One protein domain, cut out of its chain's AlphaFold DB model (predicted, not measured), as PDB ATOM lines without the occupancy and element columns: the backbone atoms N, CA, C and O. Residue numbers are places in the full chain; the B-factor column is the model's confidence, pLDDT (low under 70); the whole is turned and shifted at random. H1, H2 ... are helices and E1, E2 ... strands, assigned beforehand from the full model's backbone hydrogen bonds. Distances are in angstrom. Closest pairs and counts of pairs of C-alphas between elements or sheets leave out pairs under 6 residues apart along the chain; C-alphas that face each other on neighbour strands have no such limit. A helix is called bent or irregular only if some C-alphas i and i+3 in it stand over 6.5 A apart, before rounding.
ATOM      1  N   PHE A  76     156.054 151.691 157.566       81.50
ATOM      2  CA  PHE A  76     157.103 150.886 158.178       81.50
ATOM      3  C   PHE A  76     157.217 151.142 159.688       81.50
ATOM      4  O   PHE A  76     158.272 150.947 160.275       81.50
ATOM      5  N   ASP A  77     156.156 151.586 160.358       74.88
ATOM      6  CA  ASP A  77     156.196 151.821 161.800       74.88
ATOM      7  C   ASP A  77     156.448 150.522 162.583       74.88
ATOM      8  O   ASP A  77     155.636 149.596 162.606       74.88
ATOM      9  N   ALA A  78     157.607 150.452 163.233       69.00
ATOM     10  CA  ALA A  78     158.064 149.297 163.994       69.00
ATOM     11  C   ALA A  78     158.272 149.642 165.483       69.00
ATOM     12  O   ALA A  78     159.165 149.110 166.154       69.00
ATOM     13  N   TRP A  79     157.386 150.486 166.025       61.59
ATOM     14  CA  TRP A  79     157.383 150.947 167.421       61.59
ATOM     15  C   TRP A  79     157.443 149.829 168.485       61.59
ATOM     16  O   TRP A  79     158.076 149.956 169.536       61.59
ATOM     17  N   ALA A  80     156.810 148.679 168.238       55.25
ATOM     18  CA  ALA A  80     156.823 147.563 169.192       55.25
ATOM     19  C   ALA A  80     158.234 146.971 169.407       55.25
ATOM     20  O   ALA A  80     158.525 146.416 170.472       55.25
ATOM     21  N   ILE A  81     159.115 147.100 168.408       56.06
ATOM     22  CA  ILE A  81     160.503 146.633 168.460       56.06
ATOM     23  C   ILE A  81     161.388 147.692 169.133       56.06
ATOM     24  O   ILE A  81     162.226 147.345 169.967       56.06
ATOM     25  N   THR A  82     161.163 148.980 168.850       53.75
ATOM     26  CA  THR A  82     161.952 150.084 169.425       53.75
ATOM     27  C   THR A  82     161.817 150.181 170.942       53.75
ATOM     28  O   THR A  82     162.815 150.409 171.627       53.75
ATOM     29  N   ARG A  83     160.633 149.887 171.498       55.97
ATOM     30  CA  ARG A  83     160.387 149.917 172.952       55.97
ATOM     31  C   ARG A  83     161.292 148.974 173.756       55.97
ATOM     32  O   ARG A  83     161.625 149.284 174.895       55.97
ATOM     33  N   LYS A  84     161.708 147.836 173.183       54.66
ATOM     34  CA  LYS A  84     162.631 146.894 173.850       54.66
ATOM     35  C   LYS A  84     164.069 147.412 173.880       54.66
ATOM     36  O   LYS A  84     164.816 147.093 174.794       54.66
ATOM     37  N   ILE A  85     164.440 148.220 172.887       55.66
ATOM     38  CA  ILE A  85     165.787 148.786 172.726       55.66
ATOM     39  C   ILE A  85     165.958 150.032 173.611       55.66
ATOM     40  O   ILE A  85     167.070 150.352 174.024       55.66
ATOM     41  N   GLN A  86     164.857 150.709 173.950       52.44
ATOM     42  CA  GLN A  86     164.850 151.979 174.680       52.44
ATOM     43  C   GLN A  86     165.173 151.861 176.189       52.44
ATOM     44  O   GLN A  86     165.250 152.866 176.884       52.44
ATOM     45  N   PHE A  87     165.395 150.657 176.722       56.91
ATOM     46  CA  PHE A  87     165.765 150.455 178.131       56.91
ATOM     47  C   PHE A  87     167.035 149.599 178.250       56.91
ATOM     48  O   PHE A  87     166.981 148.450 178.689       56.91
ATOM     49  N   PRO A  88     168.204 150.132 177.866       56.94
ATOM     50  CA  PRO A  88     169.433 149.347 177.748       56.94
ATOM     51  C   PRO A  88     170.064 148.979 179.086       56.94
ATOM     52  O   PRO A  88     170.853 148.044 179.138       56.94
ATOM     53  N   ALA A  89     169.717 149.687 180.168       56.47
ATOM     54  CA  ALA A  89     170.208 149.388 181.511       56.47
ATOM     55  C   ALA A  89     169.806 147.973 181.967       56.47
ATOM     56  O   ALA A  89     170.406 147.431 182.888       56.47
ATOM     57  N   LEU A  90     168.814 147.375 181.296       55.38
ATOM     58  CA  LEU A  90     168.329 146.020 181.530       55.38
ATOM     59  C   LEU A  90     168.702 145.040 180.405       55.38
ATOM     60  O   LEU A  90     168.445 143.848 180.550       55.38
ATOM     61  N   ALA A  91     169.288 145.515 179.300       60.97
ATOM     62  CA  ALA A  91     169.524 144.693 178.122       60.97
ATOM     63  C   ALA A  91     170.848 143.926 178.225       60.97
ATOM     64  O   ALA A  91     171.920 144.511 178.422       60.97
ATOM     65  N   ARG A  92     170.794 142.603 178.047       64.25
ATOM     66  CA  ARG A  92     172.001 141.764 177.944       64.25
ATOM     67  C   ARG A  92     172.729 142.030 176.624       64.25
ATOM     68  O   ARG A  92     172.120 142.390 175.622       64.25
ATOM     69  N   GLU A  93     174.034 141.780 176.581       63.59
ATOM     70  CA  GLU A  93     174.861 141.965 175.374       63.59
ATOM     71  C   GLU A  93     174.324 141.200 174.149       63.59
ATOM     72  O   GLU A  93     174.278 141.731 173.039       63.59
ATOM     73  N   THR A  94     173.798 139.992 174.364       62.09
ATOM     74  CA  THR A  94     173.117 139.194 173.335       62.09
ATOM     75  C   THR A  94     171.867 139.891 172.779       62.09
ATOM     76  O   THR A  94     171.616 139.849 171.577       62.09
ATOM     77  N   GLU A  95     171.094 140.584 173.619       66.31
ATOM     78  CA  GLU A  95     169.901 141.332 173.195       66.31
ATOM     79  C   GLU A  95     170.282 142.571 172.380       66.31
ATOM     80  O   GLU A  95     169.607 142.894 171.403       66.31
ATOM     81  N   LEU A  96     171.406 143.216 172.713       65.00
ATOM     82  CA  LEU A  96     171.961 144.321 171.927       65.00
ATOM     83  C   LEU A  96     172.418 143.857 170.535       65.00
ATOM     84  O   LEU A  96     172.172 144.549 169.544       65.00
ATOM     85  N   TYR A  97     173.053 142.684 170.439       64.31
ATOM     86  CA  TYR A  97     173.439 142.086 169.157       64.31
ATOM     87  C   TYR A  97     172.215 141.759 168.291       64.31
ATOM     88  O   TYR A  97     172.165 142.142 167.120       64.31
ATOM     89  N   HIS A  98     171.187 141.133 168.871       65.62
ATOM     90  CA  HIS A  98     169.935 140.865 168.162       65.62
ATOM     91  C   HIS A  98     169.226 142.149 167.734       65.62
ATOM     92  O   HIS A  98     168.781 142.232 166.595       65.62
ATOM     93  N   ALA A  99     169.202 143.175 168.587       67.06
ATOM     94  CA  ALA A  99     168.649 144.473 168.231       67.06
ATOM     95  C   ALA A  99     169.373 145.083 167.023       67.06
ATOM     96  O   ALA A  99     168.709 145.530 166.094       67.06
ATOM     97  N   ARG A 100     170.717 145.055 166.987       68.25
ATOM     98  CA  ARG A 100     171.509 145.513 165.825       68.25
ATOM     99  C   ARG A 100     171.171 144.735 164.551       68.25
ATOM    100  O   ARG A 100     170.951 145.354 163.514       68.25
ATOM    101  N   LEU A 101     171.096 143.405 164.629       67.50
ATOM    102  CA  LEU A 101     170.718 142.567 163.487       67.50
ATOM    103  C   LEU A 101     169.293 142.853 163.003       67.50
ATOM    104  O   LEU A 101     169.050 142.898 161.798       67.50
ATOM    105  N   ASP A 102     168.358 143.059 163.923       75.94
ATOM    106  CA  ASP A 102     166.973 143.377 163.589       75.94
ATOM    107  C   ASP A 102     166.864 144.768 162.948       75.94
ATOM    108  O   ASP A 102     166.058 144.947 162.035       75.94
ATOM    109  N   ARG A 103     167.740 145.719 163.316       77.56
ATOM    110  CA  ARG A 103     167.843 147.006 162.614       77.56
ATOM    111  C   ARG A 103     168.325 146.868 161.182       77.56
ATOM    112  O   ARG A 103     167.714 147.441 160.288       77.56
ATOM    113  N   ALA A 104     169.395 146.108 160.965       79.62
ATOM    114  CA  ALA A 104     169.921 145.889 159.623       79.62
ATOM    115  C   ALA A 104     168.857 145.248 158.718       79.62
ATOM    116  O   ALA A 104     168.617 145.725 157.614       79.62
ATOM    117  N   LYS A 105     168.136 144.239 159.226       81.62
ATOM    118  CA  LYS A 105     167.021 143.606 158.504       81.62
ATOM    119  C   LYS A 105     165.880 144.577 158.216       81.62
ATOM    120  O   LYS A 105     165.301 144.518 157.136       81.62
ATOM    121  N   TYR A 106     165.539 145.441 159.173       84.00
ATOM    122  CA  TYR A 106     164.527 146.473 158.974       84.00
ATOM    123  C   TYR A 106     164.933 147.421 157.839       84.00
ATOM    124  O   TYR A 106     164.155 147.610 156.910       84.00
ATOM    125  N   VAL A 107     166.166 147.939 157.867       85.69
ATOM    126  CA  VAL A 107     166.699 148.825 156.820       85.69
ATOM    127  C   VAL A 107     166.680 148.147 155.452       85.69
ATOM    128  O   VAL A 107     166.138 148.716 154.509       85.69
ATOM    129  N   GLU A 123     151.687 158.518 147.874       82.25
ATOM    130  CA  GLU A 123     151.142 159.649 148.622       82.25
ATOM    131  C   GLU A 123     151.795 159.795 149.992       82.25
ATOM    132  O   GLU A 123     152.000 160.915 150.462       82.25
ATOM    133  N   GLU A 124     152.127 158.677 150.635       85.06
ATOM    134  CA  GLU A 124     152.660 158.689 151.989       85.06
ATOM    135  C   GLU A 124     153.719 157.618 152.219       85.06
ATOM    136  O   GLU A 124     153.516 156.446 151.904       85.06
ATOM    137  N   ILE A 125     154.808 158.017 152.872       86.06
ATOM    138  CA  ILE A 125     155.819 157.115 153.414       86.06
ATOM    139  C   ILE A 125     155.990 157.431 154.897       86.06
ATOM    140  O   ILE A 125     156.333 158.555 155.259       86.06
ATOM    141  N   LYS A 126     155.787 156.431 155.755       87.69
ATOM    142  CA  LYS A 126     156.061 156.510 157.192       87.69
ATOM    143  C   LYS A 126     157.139 155.509 157.568       87.69
ATOM    144  O   LYS A 126     156.951 154.307 157.399       87.69
ATOM    145  N   ILE A 127     158.246 155.986 158.123       86.38
ATOM    146  CA  ILE A 127     159.365 155.166 158.587       86.38
ATOM    147  C   ILE A 127     159.632 155.537 160.043       86.38
ATOM    148  O   ILE A 127     160.065 156.643 160.342       86.38
ATOM    149  N   SER A 128     159.370 154.615 160.968       81.75
ATOM    150  CA  SER A 128     159.507 154.865 162.407       81.75
ATOM    151  C   SER A 128     160.185 153.673 163.065       81.75
ATOM    152  O   SER A 128     159.593 152.604 163.246       81.75
ATOM    153  N   PHE A 129     161.471 153.844 163.371       76.19
ATOM    154  CA  PHE A 129     162.297 152.808 163.972       76.19
ATOM    155  C   PHE A 129     163.505 153.417 164.699       76.19
ATOM    156  O   PHE A 129     163.814 154.590 164.533       76.19
ATOM    157  N   GLY A 130     164.185 152.631 165.539       73.69
ATOM    158  CA  GLY A 130     165.302 153.074 166.381       73.69
ATOM    159  C   GLY A 130     166.565 153.355 165.573       73.69
ATOM    160  O   GLY A 130     167.514 152.572 165.639       73.69
ATOM    161  N   LEU A 131     166.529 154.422 164.780       77.94
ATOM    162  CA  LEU A 131     167.591 154.918 163.916       77.94
ATOM    163  C   LEU A 131     168.151 156.226 164.478       77.94
ATOM    164  O   LEU A 131     167.438 157.025 165.089       77.94
ATOM    165  N   ASP A 132     169.435 156.437 164.236       75.62
ATOM    166  CA  ASP A 132     170.205 157.616 164.622       75.62
ATOM    167  C   ASP A 132     171.082 158.087 163.447       75.62
ATOM    168  O   ASP A 132     171.069 157.493 162.364       75.62
ATOM    169  N   GLY A 133     171.889 159.128 163.665       75.94
ATOM    170  CA  GLY A 133     172.786 159.701 162.659       75.94
ATOM    171  C   GLY A 133     173.828 158.734 162.085       75.94
ATOM    172  O   GLY A 133     174.371 159.006 161.014       75.94
ATOM    173  N   SER A 134     174.070 157.566 162.704       80.88
ATOM    174  CA  SER A 134     174.922 156.530 162.092       80.88
ATOM    175  C   SER A 134     174.306 155.927 160.821       80.88
ATOM    176  O   SER A 134     175.015 155.332 160.013       80.88
ATOM    177  N   HIS A 135     173.003 156.137 160.610       82.88
ATOM    178  CA  HIS A 135     172.256 155.709 159.430       82.88
ATOM    179  C   HIS A 135     171.998 156.870 158.456       82.88
ATOM    180  O   HIS A 135     171.159 156.734 157.570       82.88
ATOM    181  N   SER A 136     172.702 158.000 158.600       85.31
ATOM    182  CA  SER A 136     172.496 159.226 157.813       85.31
ATOM    183  C   SER A 136     172.383 158.973 156.313       85.31
ATOM    184  O   SER A 136     171.375 159.324 155.721       85.31
ATOM    185  N   ARG A 137     173.338 158.249 155.715       86.50
ATOM    186  CA  ARG A 137     173.304 157.902 154.283       86.50
ATOM    187  C   ARG A 137     172.040 157.135 153.876       86.50
ATOM    188  O   ARG A 137     171.498 157.353 152.801       86.50
ATOM    189  N   THR A 138     171.582 156.207 154.713       88.12
ATOM    190  CA  THR A 138     170.353 155.448 154.453       88.12
ATOM    191  C   THR A 138     169.129 156.354 154.536       88.12
ATOM    192  O   THR A 138     168.255 156.273 153.679       88.12
ATOM    193  N   ILE A 139     169.087 157.226 155.541       87.31
ATOM    194  CA  ILE A 139     167.995 158.181 155.719       87.31
ATOM    195  C   ILE A 139     167.960 159.166 154.540       87.31
ATOM    196  O   ILE A 139     166.895 159.369 153.966       87.31
ATOM    197  N   ASP A 140     169.112 159.692 154.116       87.06
ATOM    198  CA  ASP A 140     169.239 160.580 152.955       87.06
ATOM    199  C   ASP A 140     168.694 159.921 151.683       87.06
ATOM    200  O   ASP A 140     168.001 160.563 150.900       87.06
ATOM    201  N   ASN A 141     168.958 158.628 151.475       89.44
ATOM    202  CA  ASN A 141     168.419 157.891 150.329       89.44
ATOM    203  C   ASN A 141     166.887 157.778 150.379       89.44
ATOM    204  O   ASN A 141     166.232 157.890 149.347       89.44
ATOM    205  N   TRP A 142     166.301 157.577 151.561       90.44
ATOM    206  CA  TRP A 142     164.841 157.547 151.709       90.44
ATOM    207  C   TRP A 142     164.210 158.919 151.486       90.44
ATOM    208  O   TRP A 142     163.147 159.007 150.874       90.44
ATOM    209  N   VAL A 143     164.875 159.980 151.948       87.69
ATOM    210  CA  VAL A 143     164.465 161.366 151.697       87.69
ATOM    211  C   VAL A 143     164.517 161.669 150.195       87.69
ATOM    212  O   VAL A 143     163.526 162.142 149.647       87.69
ATOM    213  N   ASN A 144     165.613 161.316 149.515       86.31
ATOM    214  CA  ASN A 144     165.747 161.433 148.057       86.31
ATOM    215  C   ASN A 144     164.622 160.714 147.317       86.31
ATOM    216  O   ASN A 144     163.939 161.318 146.497       86.31
ATOM    217  N   PHE A 145     164.381 159.448 147.659       85.94
ATOM    218  CA  PHE A 145     163.316 158.660 147.049       85.94
ATOM    219  C   PHE A 145     161.948 159.339 147.200       85.94
ATOM    220  O   PHE A 145     161.156 159.367 146.259       85.94
ATOM    221  N   ALA A 146     161.663 159.905 148.376       85.75
ATOM    222  CA  ALA A 146     160.408 160.602 148.623       85.75
ATOM    223  C   ALA A 146     160.266 161.870 147.763       85.75
ATOM    224  O   ALA A 146     159.177 162.132 147.249       85.75
ATOM    225  N   PHE A 147     161.353 162.621 147.567       83.94
ATOM    226  CA  PHE A 147     161.368 163.773 146.663       83.94
ATOM    227  C   PHE A 147     161.193 163.359 145.198       83.94
ATOM    228  O   PHE A 147     160.308 163.885 144.530       83.94
ATOM    229  N   GLU A 148     161.969 162.384 144.718       84.00
ATOM    230  CA  GLU A 148     161.899 161.882 143.337       84.00
ATOM    231  C   GLU A 148     160.506 161.346 142.979       84.00
ATOM    232  O   GLU A 148     160.027 161.533 141.861       84.00
ATOM    233  N   LYS A 149     159.830 160.698 143.934       81.25
ATOM    234  CA  LYS A 149     158.465 160.178 143.764       81.25
ATOM    235  C   LYS A 149     157.360 161.207 144.017       81.25
ATOM    236  O   LYS A 149     156.189 160.855 143.893       81.25
ATOM    237  N   GLY A 150     157.698 162.447 144.378       81.00
ATOM    238  CA  GLY A 150     156.715 163.496 144.656       81.00
ATOM    239  C   GLY A 150     155.787 163.160 145.827       81.00
ATOM    240  O   GLY A 150     154.587 163.439 145.775       81.00
ATOM    241  N   VAL A 151     156.320 162.518 146.871       83.94
ATOM    242  CA  VAL A 151     155.525 162.046 148.010       83.94
ATOM    243  C   VAL A 151     154.899 163.219 148.756       83.94
ATOM    244  O   VAL A 151     155.594 164.126 149.203       83.94
ATOM    245  N   LYS A 152     153.575 163.180 148.952       85.81
ATOM    246  CA  LYS A 152     152.835 164.260 149.633       85.81
ATOM    247  C   LYS A 152     153.169 164.337 151.125       85.81
ATOM    248  O   LYS A 152     153.196 165.428 151.692       85.81
ATOM    249  N   ARG A 153     153.389 163.189 151.778       85.81
ATOM    250  CA  ARG A 153     153.731 163.109 153.205       85.81
ATOM    251  C   ARG A 153     154.848 162.101 153.474       85.81
ATOM    252  O   ARG A 153     154.650 160.898 153.336       85.81
ATOM    253  N   PHE A 154     155.997 162.595 153.926       88.19
ATOM    254  CA  PHE A 154     157.108 161.774 154.403       88.19
ATOM    255  C   PHE A 154     157.277 161.957 155.917       88.19
ATOM    256  O   PHE A 154     157.582 163.053 156.384       88.19
ATOM    257  N   GLU A 155     157.059 160.893 156.686       88.94
ATOM    258  CA  GLU A 155     157.222 160.872 158.140       88.94
ATOM    259  C   GLU A 155     158.425 160.010 158.529       88.94
ATOM    260  O   GLU A 155     158.468 158.812 158.240       88.94
ATOM    261  N   LEU A 156     159.372 160.612 159.250       85.50
ATOM    262  CA  LEU A 156     160.561 159.941 159.761       85.50
ATOM    263  C   LEU A 156     160.626 160.049 161.289       85.50
ATOM    264  O   LEU A 156     160.837 161.124 161.846       85.50
ATOM    265  N   GLY A 157     160.467 158.916 161.968       80.50
ATOM    266  CA  GLY A 157     160.665 158.782 163.408       80.50
ATOM    267  C   GLY A 157     162.092 158.345 163.714       80.50
ATOM    268  O   GLY A 157     162.428 157.175 163.526       80.50
ATOM    269  N   LEU A 158     162.920 159.276 164.196       75.69
ATOM    270  CA  LEU A 158     164.261 158.984 164.697       75.69
ATOM    271  C   LEU A 158     164.220 158.820 166.212       75.69
ATOM    272  O   LEU A 158     163.748 159.688 166.949       75.69
ATOM    273  N   HIS A 159     164.740 157.696 166.687       71.75
ATOM    274  CA  HIS A 159     164.825 157.400 168.107       71.75
ATOM    275  C   HIS A 159     166.206 156.864 168.391       71.75
ATOM    276  O   HIS A 159     166.614 155.886 167.767       71.75
ATOM    277  N   CYS A 160     166.889 157.457 169.371       66.12
ATOM    278  CA  CYS A 160     168.178 156.933 169.770       66.12
ATOM    279  C   CYS A 160     168.032 155.459 170.178       66.12
ATOM    280  O   CYS A 160     167.324 155.152 171.149       66.12
ATOM    281  N   PRO A 161     168.684 154.530 169.461       61.12
ATOM    282  CA  PRO A 161     168.773 153.166 169.913       61.12
ATOM    283  C   PRO A 161     169.764 153.205 171.062       61.12
ATOM    284  O   PRO A 161     170.959 153.347 170.841       61.12
ATOM    285  N   LEU A 162     169.279 153.101 172.293       58.19
ATOM    286  CA  LEU A 162     170.079 153.237 173.508       58.19
ATOM    287  C   LEU A 162     171.121 152.099 173.708       58.19
ATOM    288  O   LEU A 162     171.497 151.748 174.816       58.19
ATOM    289  N   ILE A 163     171.633 151.499 172.634       58.09
ATOM    290  CA  ILE A 163     172.725 150.533 172.617       58.09
ATOM    291  C   ILE A 163     174.036 151.285 172.837       58.09
ATOM    292  O   ILE A 163     174.470 151.971 171.922       58.09
ATOM    293  N   LYS A 164     174.653 151.117 174.020       54.94
ATOM    294  CA  LYS A 164     176.014 151.561 174.406       54.94
ATOM    295  C   LYS A 164     176.790 152.251 173.265       54.94
ATOM    296  O   LYS A 164     177.509 151.594 172.513       54.94
ATOM    297  N   GLY A 165     176.593 153.558 173.132       57.31
ATOM    298  CA  GLY A 165     177.178 154.403 172.095       57.31
ATOM    299  C   GLY A 165     176.502 155.777 172.091       57.31
ATOM    300  O   GLY A 165     175.351 155.876 172.527       57.31
ATOM    301  N   PRO A 166     177.200 156.848 171.675       58.47
ATOM    302  CA  PRO A 166     176.577 158.157 171.549       58.47
ATOM    303  C   PRO A 166     175.481 158.100 170.480       58.47
ATOM    304  O   PRO A 166     175.716 157.622 169.371       58.47
ATOM    305  N   CYS A 167     174.294 158.606 170.816       67.31
ATOM    306  CA  CYS A 167     173.277 158.915 169.821       67.31
ATOM    307  C   CYS A 167     173.873 159.975 168.897       67.31
ATOM    308  O   CYS A 167     174.101 161.106 169.334       67.31
ATOM    309  N   LEU A 168     174.162 159.623 167.648       71.69
ATOM    310  CA  LEU A 168     174.613 160.630 166.700       71.69
ATOM    311  C   LEU A 168     173.396 161.452 166.265       71.69
ATOM    312  O   LEU A 168     172.396 160.851 165.850       71.69
ATOM    313  N   PRO A 169     173.436 162.792 166.374       73.50
ATOM    314  CA  PRO A 169     172.406 163.616 165.766       73.50
ATOM    315  C   PRO A 169     172.410 163.349 164.259       73.50
ATOM    316  O   PRO A 169     173.463 163.179 163.645       73.50
ATOM    317  N   TYR A 170     171.221 163.241 163.680       78.50
ATOM    318  CA  TYR A 170     171.079 163.236 162.236       78.50
ATOM    319  C   TYR A 170     170.880 164.674 161.780       78.50
ATOM    320  O   TYR A 170     169.883 165.303 162.138       78.50
ATOM    321  N   ASP A 171     171.826 165.174 160.996       79.81
ATOM    322  CA  ASP A 171     171.689 166.461 160.334       79.81
ATOM    323  C   ASP A 171     170.832 166.261 159.089       79.81
ATOM    324  O   ASP A 171     171.263 165.630 158.122       79.81
ATOM    325  N   PHE A 172     169.600 166.772 159.133       75.81
ATOM    326  CA  PHE A 172     168.684 166.655 158.006       75.81
ATOM    327  C   PHE A 172     169.325 167.272 156.752       75.81
ATOM    328  O   PHE A 172     169.862 168.387 156.827       75.81
TER     329      PHE A 172
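What this domain is: This is residues 76 to 107 and 123 to 172 of the 183 residues of an uncharacterized protein of Rhododendron simsii (UniProt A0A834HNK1). Picture a right-handed strand-helix-strand unit, two parallel neighbour strands E1 and E2 with helix H3 between them in the chain and over one face of their small sheet, and a looser helical part, H1 and H2, reaching beyond one end of it. Residues 76 to 77 pair briefly along E1, while residues 159 to 172 make a long tail with no named element. The printed part has 82 residues, with three named helices and two named strands in the order H1, H2, E1, H3, E2; the sheet's order is E1, E2, and the class is mixed, helices and strands. The whole is compact, with a radius of gyration of the C-alphas of 13.5 A, but elongated in outline, spanning 43 by 23 by 17 A.

Where its parts are: Find C-alpha 79 at (157.383, 150.947, 167.421), where H1 begins; it covers residues 79 to 85. H2, residues 93 to 107, runs 21.4 A from C-alpha 93 at (174.861, 141.965, 175.374). After the cut look for E1, residues 124 to 129, 16.5 A long, then H3, residues 133 to 148, 22.3 A long. H3 is irregular, with C-alphas 134 and 137 at 8.1 A, and has a kink of 29 degrees near residue 140. E2, residues 153 to 158, runs 16.1 A and ends at C-alpha 158, (164.261, 158.984, 164.697).

How they stand to each other: Start at the sheet: E1 and E2 are parallel, with 4 degrees between their directions. Look there for N 127 and O 155 at 2.8 A and N 155 and O 125 at 2.8 A, both within hydrogen-bond range. Residues 76 to 77 pair with residues 127 to 128 of E1, parallel. The closest C-alphas of H3 and E2, those of Ala 146 and Phe 154, are 6.8 A apart. The closest of H1 and E1, those of Thr 82 and Phe 129, are 6.1 A apart. H1 and H2 are close but not clearly touching, with Ile 85 and Ala 99 their closest C-alphas at 6.9 A; they run opposite ways at a shallow tilt of 32 degrees, only just short of steep. H2 and H3 are also close but not clearly touching, the C-alphas of Val 107 and Thr 138 being closest at 7.9 A. H1 and H3 are apart. In H2 every O i to N i+4 pair is within hydrogen-bond range; H3 has 10 of 12, and H1 has 1 of 3, beside 3 of 4 O i to N i+3 pairs.

The domain as a whole: The two C-alphas farthest apart are those of Arg 92 and Gly 150, at 42.6 A. Residues 108 to 122 are not printed, and C-alphas 107 and 123 are 20.6 A apart across this cut. Of the links that are printed whole, E1 to H3 and H3 to E2 are tight and H1 to H2 is short. Look in the B-factor column for pLDDT under 70 at residues 78 to 101 and 160 to 167; the mean of the printed part is 73.7.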